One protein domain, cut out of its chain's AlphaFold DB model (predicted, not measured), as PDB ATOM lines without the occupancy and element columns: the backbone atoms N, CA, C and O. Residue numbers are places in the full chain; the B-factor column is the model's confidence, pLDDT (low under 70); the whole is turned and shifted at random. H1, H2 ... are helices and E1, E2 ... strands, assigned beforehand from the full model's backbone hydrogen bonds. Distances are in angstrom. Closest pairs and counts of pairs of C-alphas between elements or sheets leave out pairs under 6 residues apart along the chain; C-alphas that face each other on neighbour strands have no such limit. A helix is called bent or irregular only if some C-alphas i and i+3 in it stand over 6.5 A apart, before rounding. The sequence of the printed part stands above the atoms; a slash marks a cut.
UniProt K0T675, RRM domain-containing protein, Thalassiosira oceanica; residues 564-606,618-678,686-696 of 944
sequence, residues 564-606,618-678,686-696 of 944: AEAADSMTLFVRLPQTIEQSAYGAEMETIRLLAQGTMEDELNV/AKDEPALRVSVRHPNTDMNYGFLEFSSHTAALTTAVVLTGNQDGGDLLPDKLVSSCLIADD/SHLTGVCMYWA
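AT A GLANCE: This is residues 564 to 606, 618 to 678 and 686 to 696 of the 944 residues of the protein "RRM domain-containing protein" of Thalassiosira oceanica (UniProt K0T675). Picture one twisted sheet of five strands with two helices packed over one face, the long H1 covering E3 and H2 covering E1 and E5, while the other face bears no named helix. Short H3 lies off the sheet. The printed part has 115 residues, with three named helices and five strands in the order E1 H1 E2 E3 H2 E4 H3 E5; the sheet, E2 E3 E1 E5 E4, is all antiparallel, and the class is mixed. It is compact, with a radius of gyration of the C-alphas of 13.2 A, and spans 37 by 34 by 24 A.

IN THESE COORDINATES: Find C-alpha 571 at (117.247, 162.025, 131.752), where E1, residues 571 to 575, begins its 13.2 A. Beside it look for E3, residues 637 to 641, 13.6 A, and E5, residues 692 to 695, 10.6 A; the edge strands are E2, residues 627 to 629, the neighbour of E3, and E4, residues 661 to 663, the neighbour of E5. H1, 582 to 604, runs 34.5 A from (132.135, 175.180, 119.481) and is irregular, C-alphas 583 and 586 being 7.4 A apart. H2 is 645 to 656, 16.0 A, and H3 is 666 to 671.

HOW THE PARTS SIT: Look for N 572 and O 640 at 2.9 A between E1 and E3, N 573 and O 694 at 2.7 A between E1 and E5, N 629 and O 639 at 2.8 A in the hairpin E2 and E3, and N 662 and O 693 at 2.8 A between E4 and E5. H1 and H2 are on the same face, at heights of 9.1 A and 8.2 A over the sheet: two layers, helices on one face of a sheet. With residues 596 to 600 alone H1 touches H2, closest at the C-alphas of Ala 596 and Thr 651, 6.1 A. H3 is close to H2 but not clearly touching, the closest C-alphas, Leu 655 and Lys 668, being 6.5 A apart. H2 and H3 have every O i to N i+4 pair within hydrogen-bond range, H1 17 of 19.

THE WHOLE: The farthest C-alphas, Glu 565 and Asp 678, are 39.1 A apart. Residues 607 to 617 and 679 to 685 are not printed; the gaps are 15.2 A and 21.2 A between C-alphas. Of the links printed whole, none is long. Mean pLDDT of the printed part is 75.0; among residues under 70 are 564 to 568 and 666 to 678.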
ATOM      1  N   ALA A 564     111.798 150.806 127.326       63.53
ATOM      2  CA  ALA A 564     111.672 149.656 128.222       63.53
ATOM      3  C   ALA A 564     112.947 149.380 129.047       63.53
ATOM      4  O   ALA A 564     112.873 148.934 130.190       63.53
ATOM      5  N   GLU A 565     114.130 149.662 128.495       59.91
ATOM      6  CA  GLU A 565     115.417 149.570 129.205       59.91
ATOM      7  C   GLU A 565     115.734 150.825 130.042       59.91
ATOM      8  O   GLU A 565     116.671 150.819 130.850       59.91
ATOM      9  N   ALA A 566     114.971 151.905 129.849       62.69
ATOM     10  CA  ALA A 566     115.101 153.202 130.502       62.69
ATOM     11  C   ALA A 566     113.853 153.594 131.316       62.69
ATOM     12  O   ALA A 566     113.698 154.779 131.607       62.69
ATOM     13  N   ALA A 567     113.023 152.624 131.722       54.94
ATOM     14  CA  ALA A 567     111.704 152.820 132.343       54.94
ATOM     15  C   ALA A 567     111.694 153.707 133.612       54.94
ATOM     16  O   ALA A 567     110.656 154.246 133.985       54.94
ATOM     17  N   ASP A 568     112.857 153.913 134.242       59.75
ATOM     18  CA  ASP A 568     113.037 154.770 135.427       59.75
ATOM     19  C   ASP A 568     113.891 156.022 135.158       59.75
ATOM     20  O   ASP A 568     114.268 156.754 136.079       59.75
ATOM     21  N   SER A 569     114.272 156.278 133.905       71.69
ATOM     22  CA  SER A 569     115.118 157.421 133.586       71.69
ATOM     23  C   SER A 569     114.316 158.710 133.494       71.69
ATOM     24  O   SER A 569     113.336 158.814 132.764       71.69
ATOM     25  N   MET A 570     114.810 159.738 134.174       80.56
ATOM     26  CA  MET A 570     114.324 161.114 134.076       80.56
ATOM     27  C   MET A 570     115.274 161.972 133.231       80.56
ATOM     28  O   MET A 570     115.273 163.197 133.338       80.56
ATOM     29  N   THR A 571     116.154 161.342 132.446       81.19
ATOM     30  CA  THR A 571     117.247 162.025 131.752       81.19
ATOM     31  C   THR A 571     117.321 161.638 130.283       81.19
ATOM     32  O   THR A 571     117.432 160.462 129.930       81.19
ATOM     33  N   LEU A 572     117.362 162.654 129.424       82.00
ATOM     34  CA  LEU A 572     117.607 162.498 127.994       82.00
ATOM     35  C   LEU A 572     118.995 163.028 127.642       82.00
ATOM     36  O   LEU A 572     119.359 164.151 127.983       82.00
ATOM     37  N   PHE A 573     119.781 162.221 126.944       84.69
ATOM     38  CA  PHE A 573     121.009 162.652 126.294       84.69
ATOM     39  C   PHE A 573     120.676 163.414 125.017       84.69
ATOM     40  O   PHE A 573     119.913 162.933 124.181       84.69
ATOM     41  N   VAL A 574     121.309 164.568 124.841       83.06
ATOM     42  CA  VAL A 574     121.168 165.425 123.666       83.06
ATOM     43  C   VAL A 574     122.535 165.635 123.041       83.06
ATOM     44  O   VAL A 574     123.502 165.960 123.728       83.06
ATOM     45  N   ARG A 575     122.627 165.488 121.719       82.75
ATOM     46  CA  ARG A 575     123.851 165.782 120.965       82.75
ATOM     47  C   ARG A 575     123.556 166.738 119.822       82.75
ATOM     48  O   ARG A 575     122.698 166.467 118.982       82.75
ATOM     49  N   LEU A 576     124.318 167.824 119.797       81.88
ATOM     50  CA  LEU A 576     124.293 168.865 118.781       81.88
ATOM     51  C   LEU A 576     125.013 168.408 117.498       81.88
ATOM     52  O   LEU A 576     126.015 167.675 117.572       81.88
ATOM     53  N   PRO A 577     124.541 168.838 116.315       77.25
ATOM     54  CA  PRO A 577     125.209 168.557 115.053       77.25
ATOM     55  C   PRO A 577     126.574 169.256 114.985       77.25
ATOM     56  O   PRO A 577     126.782 170.330 115.542       77.25
ATOM     57  N   GLN A 578     127.519 168.650 114.262       73.44
ATOM     58  CA  GLN A 578     128.885 169.178 114.091       73.44
ATOM     59  C   GLN A 578     128.955 170.450 113.225       73.44
ATOM     60  O   GLN A 578     130.035 170.995 113.023       73.44
ATOM     61  N   THR A 579     127.823 170.896 112.680       75.56
ATOM     62  CA  THR A 579     127.679 172.140 111.914       75.56
ATOM     63  C   THR A 579     127.640 173.383 112.802       75.56
ATOM     64  O   THR A 579     127.840 174.482 112.295       75.56
ATOM     65  N   ILE A 580     127.384 173.223 114.104       78.62
ATOM     66  CA  ILE A 580     127.359 174.314 115.082       78.62
ATOM     67  C   ILE A 580     128.789 174.570 115.570       78.62
ATOM     68  O   ILE A 580     129.523 173.633 115.881       78.62
ATOM     69  N   GLU A 581     129.201 175.836 115.631       77.25
ATOM     70  CA  GLU A 581     130.530 176.198 116.132       77.25
ATOM     71  C   GLU A 581     130.662 175.929 117.638       77.25
ATOM     72  O   GLU A 581     129.722 176.124 118.408       77.25
ATOM     73  N   GLN A 582     131.862 175.538 118.081       77.38
ATOM     74  CA  GLN A 582     132.135 175.180 119.481       77.38
ATOM     75  C   GLN A 582     131.797 176.301 120.479       77.38
ATOM     76  O   GLN A 582     131.369 176.028 121.597       77.38
ATOM     77  N   SER A 583     131.933 177.562 120.067       78.62
ATOM     78  CA  SER A 583     131.573 178.739 120.865       78.62
ATOM     79  C   SER A 583     130.067 178.855 121.146       78.62
ATOM     80  O   SER A 583     129.680 179.515 122.109       78.62
ATOM     81  N   ALA A 584     129.221 178.217 120.332       79.75
ATOM     82  CA  ALA A 584     127.767 178.303 120.409       79.75
ATOM     83  C   ALA A 584     127.115 177.131 121.168       79.75
ATOM     84  O   ALA A 584     125.949 177.239 121.541       79.75
ATOM     85  N   TYR A 585     127.841 176.042 121.467       81.56
ATOM     86  CA  TYR A 585     127.264 174.835 122.085       81.56
ATOM     87  C   TYR A 585     126.480 175.104 123.374       81.56
ATOM     88  O   TYR A 585     125.382 174.577 123.540       81.56
ATOM     89  N   GLY A 586     126.984 175.973 124.256       78.50
ATOM     90  CA  GLY A 586     126.280 176.324 125.493       78.50
ATOM     91  C   GLY A 586     124.950 177.053 125.257       78.50
ATOM     92  O   GLY A 586     123.948 176.722 125.887       78.50
ATOM     93  N   ALA A 587     124.919 178.012 124.326       81.56
ATOM     94  CA  ALA A 587     123.711 178.781 124.008       81.56
ATOM     95  C   ALA A 587     122.657 177.929 123.279       81.56
ATOM     96  O   ALA A 587     121.456 178.069 123.525       81.56
ATOM     97  N   GLU A 588     123.101 177.019 122.415       83.50
ATOM     98  CA  GLU A 588     122.214 176.111 121.686       83.50
ATOM     99  C   GLU A 588     121.647 175.012 122.595       83.50
ATOM    100  O   GLU A 588     120.469 174.673 122.490       83.50
ATOM    101  N   MET A 589     122.423 174.511 123.562       82.56
ATOM    102  CA  MET A 589     121.907 173.556 124.548       82.56
ATOM    103  C   MET A 589     120.832 174.183 125.451       82.56
ATOM    104  O   MET A 589     119.827 173.541 125.757       82.56
ATOM    105  N   GLU A 590     120.999 175.453 125.830       83.75
ATOM    106  CA  GLU A 590     119.982 176.207 126.576       83.75
ATOM    107  C   GLU A 590     118.716 176.448 125.736       83.75
ATOM    108  O   GLU A 590     117.595 176.375 126.242       83.75
ATOM    109  N   THR A 591     118.879 176.652 124.428       84.12
ATOM    110  CA  THR A 591     117.753 176.767 123.489       84.12
ATOM    111  C   THR A 591     116.962 175.455 123.405       84.12
ATOM    112  O   THR A 591     115.732 175.480 123.419       84.12
ATOM    113  N   ILE A 592     117.635 174.297 123.420       84.69
ATOM    114  CA  ILE A 592     116.974 172.978 123.440       84.69
ATOM    115  C   ILE A 592     116.285 172.701 124.785       84.69
ATOM    116  O   ILE A 592     115.200 172.122 124.806       84.69
ATOM    117  N   ARG A 593     116.862 173.143 125.910       88.62
ATOM    118  CA  ARG A 593     116.217 173.051 127.232       88.62
ATOM    119  C   ARG A 593     114.887 173.809 127.260       88.62
ATOM    120  O   ARG A 593     113.884 173.274 127.726       88.62
ATOM    121  N   LEU A 594     114.878 175.036 126.738       82.69
ATOM    122  CA  LEU A 594     113.673 175.860 126.637       82.69
ATOM    123  C   LEU A 594     112.639 175.255 125.679       82.69
ATOM    124  O   LEU A 594     111.449 175.280 125.980       82.69
ATOM    125  N   LEU A 595     113.084 174.652 124.572       83.81
ATOM    126  CA  LEU A 595     112.214 173.917 123.653       83.81
ATOM    127  C   LEU A 595     111.540 172.713 124.335       83.81
ATOM    128  O   LEU A 595     110.334 172.518 124.191       83.81
ATOM    129  N   ALA A 596     112.299 171.926 125.102       85.12
ATOM    130  CA  ALA A 596     111.779 170.792 125.865       85.12
ATOM    131  C   ALA A 596     110.749 171.231 126.920       85.12
ATOM    132  O   ALA A 596     109.688 170.625 127.037       85.12
ATOM    133  N   GLN A 597     111.029 172.323 127.638       84.19
ATOM    134  CA  GLN A 597     110.100 172.909 128.604       84.19
ATOM    135  C   GLN A 597     108.805 173.396 127.933       84.19
ATOM    136  O   GLN A 597     107.717 173.013 128.357       84.19
ATOM    137  N   GLY A 598     108.913 174.182 126.855       79.81
ATOM    138  CA  GLY A 598     107.752 174.696 126.118       79.81
ATOM    139  C   GLY A 598     106.887 173.584 125.521       79.81
ATOM    140  O   GLY A 598     105.667 173.678 125.542       79.81
ATOM    141  N   THR A 599     107.507 172.480 125.092       83.19
ATOM    142  CA  THR A 599     106.783 171.301 124.592       83.19
ATOM    143  C   THR A 599     105.863 170.709 125.661       83.19
ATOM    144  O   THR A 599     104.721 170.374 125.369       83.19
ATOM    145  N   MET A 600     106.319 170.613 126.912       81.88
ATOM    146  CA  MET A 600     105.476 170.102 127.998       81.88
ATOM    147  C   MET A 600     104.372 171.086 128.394       81.88
ATOM    148  O   MET A 600     103.259 170.664 128.703       81.88
ATOM    149  N   GLU A 601     104.655 172.392 128.365       82.38
ATOM    150  CA  GLU A 601     103.634 173.422 128.582       82.38
ATOM    151  C   GLU A 601     102.552 173.365 127.491       82.38
ATOM    152  O   GLU A 601     101.366 173.469 127.798       82.38
ATOM    153  N   ASP A 602     102.921 173.154 126.228       80.12
ATOM    154  CA  ASP A 602     101.968 173.025 125.121       80.12
ATOM    155  C   ASP A 602     101.093 171.769 125.237       80.12
ATOM    156  O   ASP A 602      99.878 171.860 125.046       80.12
ATOM    157  N   GLU A 603     101.671 170.623 125.610       81.06
ATOM    158  CA  GLU A 603     100.931 169.363 125.788       81.06
ATOM    159  C   GLU A 603      99.970 169.395 126.991       81.06
ATOM    160  O   GLU A 603      98.914 168.763 126.957       81.06
ATOM    161  N   LEU A 604     100.276 170.160 128.043       76.75
ATOM    162  CA  LEU A 604      99.344 170.347 129.163       76.75
ATOM    163  C   LEU A 604      98.225 171.350 128.870       76.75
ATOM    164  O   LEU A 604      97.156 171.267 129.472       76.75
ATOM    165  N   ASN A 605      98.449 172.288 127.951       77.00
ATOM    166  CA  ASN A 605      97.522 173.380 127.651       77.00
ATOM    167  C   ASN A 605      96.845 173.222 126.278       77.00
ATOM    168  O   ASN A 605      96.505 174.214 125.622       77.00
ATOM    169  N   VAL A 606      96.630 171.982 125.826       77.44
ATOM    170  CA  VAL A 606      95.966 171.692 124.547       77.44
ATOM    171  C   VAL A 606      94.571 172.329 124.518       77.44
ATOM    172  O   VAL A 606      93.692 171.995 125.308       77.44
ATOM    173  N   ALA A 618     105.666 176.612 133.482       70.81
ATOM    174  CA  ALA A 618     106.677 176.145 134.438       70.81
ATOM    175  C   ALA A 618     106.974 177.144 135.582       70.81
ATOM    176  O   ALA A 618     107.695 176.819 136.539       70.81
ATOM    177  N   LYS A 619     106.447 178.378 135.500       72.00
ATOM    178  CA  LYS A 619     106.446 179.329 136.621       72.00
ATOM    179  C   LYS A 619     105.452 178.906 137.702       72.00
ATOM    180  O   LYS A 619     105.803 179.008 138.876       72.00
ATOM    181  N   ASP A 620     104.298 178.381 137.298       73.06
ATOM    182  CA  ASP A 620     103.190 177.995 138.176       73.06
ATOM    183  C   ASP A 620     103.308 176.537 138.650       73.06
ATOM    184  O   ASP A 620     103.072 176.258 139.824       73.06
ATOM    185  N   GLU A 621     103.747 175.624 137.773       74.25
ATOM    186  CA  GLU A 621     103.917 174.196 138.071       74.25
ATOM    187  C   GLU A 621     105.406 173.784 138.009       74.25
ATOM    188  O   GLU A 621     105.993 173.704 136.921       74.25
ATOM    189  N   PRO A 622     106.062 173.509 139.153       71.75
ATOM    190  CA  PRO A 622     107.477 173.140 139.185       71.75
ATOM    191  C   PRO A 622     107.789 171.826 138.454       71.75
ATOM    192  O   PRO A 622     108.931 171.654 138.022       71.75
ATOM    193  N   ALA A 623     106.812 170.930 138.267       68.75
ATOM    194  CA  ALA A 623     107.003 169.687 137.523       68.75
ATOM    195  C   ALA A 623     107.325 169.898 136.029       68.75
ATOM    196  O   ALA A 623     107.848 168.984 135.394       68.75
ATOM    197  N   LEU A 624     107.083 171.086 135.462       72.44
ATOM    198  CA  LEU A 624     107.375 171.382 134.052       72.44
ATOM    199  C   LEU A 624     108.786 171.917 133.807       72.44
ATOM    200  O   LEU A 624     109.182 172.125 132.663       72.44
ATOM    201  N   ARG A 625     109.576 172.146 134.856       78.88
ATOM    202  CA  ARG A 625     110.931 172.685 134.708       78.88
ATOM    203  C   ARG A 625     111.889 171.609 134.203       78.88
ATOM    204  O   ARG A 625     111.971 170.526 134.775       78.88
ATOM    205  N   VAL A 626     112.658 171.951 133.171       82.00
ATOM    206  CA  VAL A 626     113.746 171.117 132.639       82.00
ATOM    207  C   VAL A 626     115.076 171.762 132.995       82.00
ATOM    208  O   VAL A 626     115.285 172.941 132.685       82.00
ATOM    209  N   SER A 627     115.981 171.002 133.612       81.50
ATOM    210  CA  SER A 627     117.372 171.409 133.827       81.50
ATOM    211  C   SER A 627     118.276 170.841 132.738       81.50
ATOM    212  O   SER A 627     118.052 169.753 132.212       81.50
ATOM    213  N   VAL A 628     119.317 171.595 132.385       83.19
ATOM    214  CA  VAL A 628     120.352 171.147 131.456       83.19
ATOM    215  C   VAL A 628     121.655 170.936 132.211       83.19
ATOM    216  O   VAL A 628     122.124 171.814 132.936       83.19
ATOM    217  N   ARG A 629     122.265 169.771 132.018       78.00
ATOM    218  CA  ARG A 629     123.591 169.448 132.531       78.00
ATOM    219  C   ARG A 629     124.549 169.265 131.370       78.00
ATOM    220  O   ARG A 629     124.417 168.345 130.565       78.00
ATOM    221  N   HIS A 630     125.539 170.144 131.305       77.94
ATOM    222  CA  HIS A 630     126.545 170.162 130.252       77.94
ATOM    223  C   HIS A 630     127.907 169.767 130.853       77.94
ATOM    224  O   HIS A 630     128.538 170.602 131.498       77.94
ATOM    225  N   PRO A 631     128.376 168.508 130.696       64.75
ATOM    226  CA  PRO A 631     129.561 168.007 131.411       64.75
ATOM    227  C   PRO A 631     130.846 168.789 131.118       64.75
ATOM    228  O   PRO A 631     131.712 168.908 131.976       64.75
ATOM    229  N   ASN A 632     130.974 169.307 129.897       69.88
ATOM    230  CA  ASN A 632     132.062 170.185 129.490       69.88
ATOM    231  C   ASN A 632     131.548 171.110 128.385       69.88
ATOM    232  O   ASN A 632     131.063 170.597 127.385       69.88
ATOM    233  N   THR A 633     131.644 172.431 128.556       67.25
ATOM    234  CA  THR A 633     131.158 173.452 127.605       67.25
ATOM    235  C   THR A 633     131.777 173.350 126.209       67.25
ATOM    236  O   THR A 633     131.203 173.865 125.257       67.25
ATOM    237  N   ASP A 634     132.908 172.653 126.078       70.19
ATOM    238  CA  ASP A 634     133.593 172.407 124.804       70.19
ATOM    239  C   ASP A 634     133.048 171.206 124.011       70.19
ATOM    240  O   ASP A 634     133.410 171.008 122.850       70.19
ATOM    241  N   MET A 635     132.193 170.380 124.620       71.56
ATOM    242  CA  MET A 635     131.660 169.169 123.991       71.56
ATOM    243  C   MET A 635     130.311 169.443 123.328       71.56
ATOM    244  O   MET A 635     129.478 170.166 123.850       71.56
ATOM    245  N   ASN A 636     130.040 168.799 122.197       76.56
ATOM    246  CA  ASN A 636     128.795 168.990 121.448       76.56
ATOM    247  C   ASN A 636     127.607 168.170 121.997       76.56
ATOM    248  O   ASN A 636     126.706 167.811 121.239       76.56
ATOM    249  N   TYR A 637     127.615 167.794 123.276       81.44
ATOM    250  CA  TYR A 637     126.547 167.002 123.887       81.44
ATOM    251  C   TYR A 637     126.290 167.401 125.341       81.44
ATOM    252  O   TYR A 637     127.184 167.866 126.047       81.44
ATOM    253  N   GLY A 638     125.065 167.154 125.793       77.44
ATOM    254  CA  GLY A 638     124.587 167.458 127.134       77.44
ATOM    255  C   GLY A 638     123.444 166.535 127.544       77.44
ATOM    256  O   GLY A 638     123.068 165.617 126.816       77.44
ATOM    257  N   PHE A 639     122.907 166.770 128.733       86.25
ATOM    258  CA  PHE A 639     121.814 165.994 129.305       86.25
ATOM    259  C   PHE A 639     120.686 166.929 129.732       86.25
ATOM    260  O   PHE A 639     120.946 167.966 130.339       86.25
ATOM    261  N   LEU A 640     119.448 166.556 129.424       82.81
ATOM    262  CA  LEU A 640     118.241 167.199 129.931       82.81
ATOM    263  C   LEU A 640     117.671 166.356 131.061       82.81
ATOM    264  O   LEU A 640     117.516 165.146 130.906       82.81
ATOM    265  N   GLU A 641     117.353 166.995 132.173       83.56
ATOM    266  CA  GLU A 641     116.809 166.370 133.371       83.56
ATOM    267  C   GLU A 641     115.388 166.878 133.617       83.56
ATOM    268  O   GLU A 641     115.121 168.082 133.595       83.56
ATOM    269  N   PHE A 642     114.480 165.928 133.816       83.75
ATOM    270  CA  PHE A 642     113.044 166.139 133.960       83.75
ATOM    271  C   PHE A 642     112.595 165.788 135.381       83.75
ATOM    272  O   PHE A 642     113.298 165.097 136.113       83.75
ATOM    273  N   SER A 643     111.401 166.236 135.767       75.62
ATOM    274  CA  SER A 643     110.784 165.949 137.074       75.62
ATOM    275  C   SER A 643     110.185 164.540 137.188       75.62
ATOM    276  O   SER A 643     109.954 164.061 138.295       75.62
ATOM    277  N   SER A 644     109.953 163.859 136.060       78.31
ATOM    278  CA  SER A 644     109.448 162.483 136.010       78.31
ATOM    279  C   SER A 644     109.813 161.781 134.696       78.31
ATOM    280  O   SER A 644     110.102 162.433 133.690       78.31
ATOM    281  N   HIS A 645     109.769 160.442 134.696       81.50
ATOM    282  CA  HIS A 645     109.951 159.631 133.487       81.50
ATOM    283  C   HIS A 645     108.889 159.961 132.427       81.50
ATOM    284  O   HIS A 645     109.216 160.164 131.263       81.50
ATOM    285  N   THR A 646     107.632 160.140 132.841       79.88
ATOM    286  CA  THR A 646     106.524 160.515 131.952       79.88
ATOM    287  C   THR A 646     106.764 161.858 131.258       79.88
ATOM    288  O   THR A 646     106.467 161.996 130.071       79.88
ATOM    289  N   ALA A 647     107.348 162.839 131.956       81.69
ATOM    290  CA  ALA A 647     107.717 164.131 131.374       81.69
ATOM    291  C   ALA A 647     108.831 163.995 130.315       81.69
ATOM    292  O   ALA A 647     108.733 164.564 129.222       81.69
ATOM    293  N   ALA A 648     109.852 163.180 130.600       82.25
ATOM    294  CA  ALA A 648     110.917 162.867 129.648       82.25
ATOM    295  C   ALA A 648     110.382 162.100 128.422       82.25
ATOM    296  O   ALA A 648     110.697 162.461 127.288       82.25
ATOM    297  N   LEU A 649     109.518 161.103 128.634       84.69
ATOM    298  CA  LEU A 649     108.901 160.297 127.580       84.69
ATOM    299  C   LEU A 649     108.029 161.155 126.665       84.69
ATOM    300  O   LEU A 649     108.169 161.096 125.446       84.69
ATOM    301  N   THR A 650     107.171 161.995 127.246       83.31
ATOM    302  CA  THR A 650     106.301 162.903 126.484       83.31
ATOM    303  C   THR A 650     107.141 163.828 125.608       83.31
ATOM    304  O   THR A 650     106.898 163.946 124.409       83.31
ATOM    305  N   THR A 651     108.204 164.404 126.170       84.81
ATOM    306  CA  THR A 651     109.129 165.268 125.425       84.81
ATOM    307  C   THR A 651     109.844 164.511 124.300       84.81
ATOM    308  O   THR A 651     109.922 165.011 123.177       84.81
ATOM    309  N   ALA A 652     110.336 163.295 124.561       83.88
ATOM    310  CA  ALA A 652     111.005 162.464 123.561       83.88
ATOM    311  C   ALA A 652     110.064 162.103 122.399       83.88
ATOM    312  O   ALA A 652     110.431 162.281 121.235       83.88
ATOM    313  N   VAL A 653     108.835 161.679 122.702       84.31
ATOM    314  CA  VAL A 653     107.822 161.316 121.701       84.31
ATOM    315  C   VAL A 653     107.414 162.523 120.865       84.31
ATOM    316  O   VAL A 653     107.364 162.423 119.642       84.31
ATOM    317  N   VAL A 654     107.158 163.676 121.484       84.44
ATOM    318  CA  VAL A 654     106.657 164.854 120.762       84.44
ATOM    319  C   VAL A 654     107.737 165.494 119.888       84.44
ATOM    320  O   VAL A 654     107.436 165.927 118.773       84.44
ATOM    321  N   LEU A 655     108.990 165.537 120.354       82.50
ATOM    322  CA  LEU A 655     110.093 166.156 119.612       82.50
ATOM    323  C   LEU A 655     110.710 165.238 118.551       82.50
ATOM    324  O   LEU A 655     111.160 165.740 117.521       82.50
ATOM    325  N   THR A 656     110.734 163.918 118.771       81.69
ATOM    326  CA  THR A 656     111.397 162.957 117.862       81.69
ATOM    327  C   THR A 656     110.432 162.037 117.108       81.69
ATOM    328  O   THR A 656     110.834 161.368 116.157       81.69
ATOM    329  N   GLY A 657     109.161 161.981 117.516       76.00
ATOM    330  CA  GLY A 657     108.151 161.070 116.968       76.00
ATOM    331  C   GLY A 657     108.264 159.620 117.454       76.00
ATOM    332  O   GLY A 657     107.436 158.802 117.063       76.00
ATOM    333  N   ASN A 658     109.259 159.290 118.287       76.31
ATOM    334  CA  ASN A 658     109.535 157.930 118.757       76.31
ATOM    335  C   ASN A 658     109.700 157.878 120.282       76.31
ATOM    336  O   ASN A 658     110.267 158.785 120.889       76.31
ATOM    337  N   GLN A 659     109.250 156.779 120.894       78.88
ATOM    338  CA  GLN A 659     109.352 156.551 122.344       78.88
ATOM    339  C   GLN A 659     110.797 156.289 122.799       78.88
ATOM    340  O   GLN A 659     111.177 156.703 123.888       78.88
ATOM    341  N   ASP A 660     111.636 155.702 121.942       74.56
ATOM    342  CA  ASP A 660     113.052 155.412 122.232       74.56
ATOM    343  C   ASP A 660     114.001 156.607 121.975       74.56
ATOM    344  O   ASP A 660     115.223 156.502 122.131       74.56
ATOM    345  N   GLY A 661     113.453 157.753 121.558       75.44
ATOM    346  CA  GLY A 661     114.211 158.908 121.078       75.44
ATOM    347  C   GLY A 661     114.600 158.819 119.596       75.44
ATOM    348  O   GLY A 661     114.248 157.887 118.873       75.44
ATOM    349  N   GLY A 662     115.327 159.822 119.110       73.06
ATOM    350  CA  GLY A 662     115.649 159.985 117.697       73.06
ATOM    351  C   GLY A 662     116.127 161.391 117.347       73.06
ATOM    352  O   GLY A 662     116.494 162.185 118.216       73.06
ATOM    353  N   ASP A 663     116.151 161.694 116.054       80.56
ATOM    354  CA  ASP A 663     116.450 163.040 115.565       80.56
ATOM    355  C   ASP A 663     115.223 163.947 115.755       80.56
ATOM    356  O   ASP A 663     114.085 163.486 115.630       80.56
ATOM    357  N   LEU A 664     115.436 165.228 116.071       79.94
ATOM    358  CA  LEU A 664     114.323 166.172 116.204       79.94
ATOM    359  C   LEU A 664     113.598 166.366 114.867       79.94
ATOM    360  O   LEU A 664     114.223 166.574 113.823       79.94
ATOM    361  N   LEU A 665     112.267 166.345 114.920       80.00
ATOM    362  CA  LEU A 665     111.417 166.529 113.751       80.00
ATOM    363  C   LEU A 665     111.504 167.982 113.240       80.00
ATOM    364  O   LEU A 665     111.244 168.915 114.007       80.00
ATOM    365  N   PRO A 666     111.798 168.207 111.942       69.94
ATOM    366  CA  PRO A 666     111.896 169.550 111.363       69.94
ATOM    367  C   PRO A 666     110.625 170.391 111.555       69.94
ATOM    368  O   PRO A 666     110.712 171.579 111.850       69.94
ATOM    369  N   ASP A 667     109.448 169.765 111.474       68.25
ATOM    370  CA  ASP A 667     108.147 170.435 111.626       68.25
ATOM    371  C   ASP A 667     107.941 171.014 113.034       68.25
ATOM    372  O   ASP A 667     107.258 172.030 113.208       68.25
ATOM    373  N   LYS A 668     108.564 170.398 114.047       69.94
ATOM    374  CA  LYS A 668     108.530 170.872 115.434       69.94
ATOM    375  C   LYS A 668     109.481 172.045 115.652       69.94
ATOM    376  O   LYS A 668     109.092 172.974 116.342       69.94
ATOM    377  N   LEU A 669     110.635 172.070 114.978       62.97
ATOM    378  CA  LEU A 669     111.580 173.199 114.995       62.97
ATOM    379  C   LEU A 669     111.025 174.451 114.286       62.97
ATOM    380  O   LEU A 669     111.352 175.573 114.657       62.97
ATOM    381  N   VAL A 670     110.159 174.278 113.283       55.47
ATOM    382  CA  VAL A 670     109.502 175.395 112.573       55.47
ATOM    383  C   VAL A 670     108.274 175.919 113.335       55.47
ATOM    384  O   VAL A 670     107.956 177.104 113.254       55.47
ATOM    385  N   SER A 671     107.589 175.055 114.093       51.81
ATOM    386  CA  SER A 671     106.375 175.416 114.844       51.81
ATOM    387  C   SER A 671     106.660 176.026 116.224       51.81
ATOM    388  O   SER A 671     105.834 176.775 116.740       51.81
ATOM    389  N   SER A 672     107.829 175.762 116.816       51.66
ATOM    390  CA  SER A 672     108.177 176.126 118.197       51.66
ATOM    391  C   SER A 672     108.804 177.521 118.371       51.66
ATOM    392  O   SER A 672     109.599 177.733 119.286       51.66
ATOM    393  N   CYS A 673     108.482 178.499 117.516       43.62
ATOM    394  CA  CYS A 673     109.050 179.862 117.546       43.62
ATOM    395  C   CYS A 673     108.636 180.734 118.758       43.62
ATOM    396  O   CYS A 673     108.544 181.958 118.626       43.62
ATOM    397  N   LEU A 674     108.390 180.155 119.934       50.72
ATOM    398  CA  LEU A 674     108.004 180.869 121.150       50.72
ATOM    399  C   LEU A 674     108.939 180.488 122.300       50.72
ATOM    400  O   LEU A 674     108.580 179.738 123.197       50.72
ATOM    401  N   ILE A 675     110.164 181.013 122.261       45.31
ATOM    402  CA  ILE A 675     111.093 180.938 123.389       45.31
ATOM    403  C   ILE A 675     111.523 182.358 123.757       45.31
ATOM    404  O   ILE A 675     112.476 182.884 123.185       45.31
ATOM    405  N   ALA A 676     110.817 182.972 124.706       40.41
ATOM    406  CA  ALA A 676     111.384 183.925 125.659       40.41
ATOM    407  C   ALA A 676     110.388 184.194 126.796       40.41
ATOM    408  O   ALA A 676     109.220 184.478 126.555       40.41
ATOM    409  N   ASP A 677     110.906 184.187 128.021       42.34
ATOM    410  CA  ASP A 677     110.229 184.608 129.253       42.34
ATOM    411  C   ASP A 677     109.894 186.110 129.305       42.34
ATOM    412  O   ASP A 677     109.319 186.578 130.289       42.34
ATOM    413  N   ASP A 678     110.247 186.863 128.261       40.06
ATOM    414  CA  ASP A 678     109.946 188.278 128.137       40.06
ATOM    415  C   ASP A 678     109.702 188.657 126.670       40.06
ATOM    416  O   ASP A 678     110.333 188.165 125.731       40.06
ATOM    417  N   SER A 686     115.749 176.846 113.072       65.88
ATOM    418  CA  SER A 686     115.904 175.967 111.906       65.88
ATOM    419  C   SER A 686     117.347 175.466 111.711       65.88
ATOM    420  O   SER A 686     117.566 174.402 111.121       65.88
ATOM    421  N   HIS A 687     118.340 176.166 112.271       70.75
ATOM    422  CA  HIS A 687     119.748 175.751 112.284       70.75
ATOM    423  C   HIS A 687     120.045 174.578 113.234       70.75
ATOM    424  O   HIS A 687     121.111 173.978 113.120       70.75
ATOM    425  N   LEU A 688     119.109 174.202 114.117       69.12
ATOM    426  CA  LEU A 688     119.204 173.028 115.003       69.12
ATOM    427  C   LEU A 688     118.776 171.712 114.326       69.12
ATOM    428  O   LEU A 688     118.589 170.681 114.976       69.12
ATOM    429  N   THR A 689     118.631 171.717 113.004       70.62
ATOM    430  CA  THR A 689     118.353 170.509 112.226       70.62
ATOM    431  C   THR A 689     119.505 169.502 112.354       70.62
ATOM    432  O   THR A 689     120.672 169.813 112.121       70.62
ATOM    433  N   GLY A 690     119.180 168.267 112.757       69.50
ATOM    434  CA  GLY A 690     120.162 167.198 112.996       69.50
ATOM    435  C   GLY A 690     120.626 167.034 114.451       69.50
ATOM    436  O   GLY A 690     121.555 166.264 114.703       69.50
ATOM    437  N   VAL A 691     119.996 167.723 115.410       80.19
ATOM    438  CA  VAL A 691     120.113 167.395 116.841       80.19
ATOM    439  C   VAL A 691     119.430 166.052 117.111       80.19
ATOM    440  O   VAL A 691     118.342 165.788 116.599       80.19
ATOM    441  N   CYS A 692     120.054 165.215 117.942       79.56
ATOM    442  CA  CYS A 692     119.498 163.921 118.332       79.56
ATOM    443  C   CYS A 692     119.324 163.793 119.849       79.56
ATOM    444  O   CYS A 692     120.207 164.205 120.609       79.56
ATOM    445  N   MET A 693     118.216 163.174 120.261       79.69
ATOM    446  CA  MET A 693     117.821 162.949 121.652       79.69
ATOM    447  C   MET A 693     117.633 161.451 121.918       79.69
ATOM    448  O   MET A 693     116.943 160.785 121.155       79.69
ATOM    449  N   TYR A 694     118.224 160.916 122.986       80.38
ATOM    450  CA  TYR A 694     118.105 159.498 123.368       80.38
ATOM    451  C   TYR A 694     118.002 159.340 124.883       80.38
ATOM    452  O   TYR A 694     118.470 160.199 125.628       80.38
ATOM    453  N   TRP A 695     117.465 158.214 125.350       78.81
ATOM    454  CA  TRP A 695     117.473 157.882 126.772       78.81
ATOM    455  C   TRP A 695     118.896 157.763 127.325       78.81
ATOM    456  O   TRP A 695     119.772 157.126 126.735       78.81
ATOM    457  N   ALA A 696     119.124 158.367 128.488       72.94
ATOM    458  CA  ALA A 696     120.361 158.240 129.246       72.94
ATOM    459  C   ALA A 696     120.046 157.730 130.645       72.94
ATOM    460  O   ALA A 696     119.024 158.099 131.202       72.94
TER     461      ALA A 696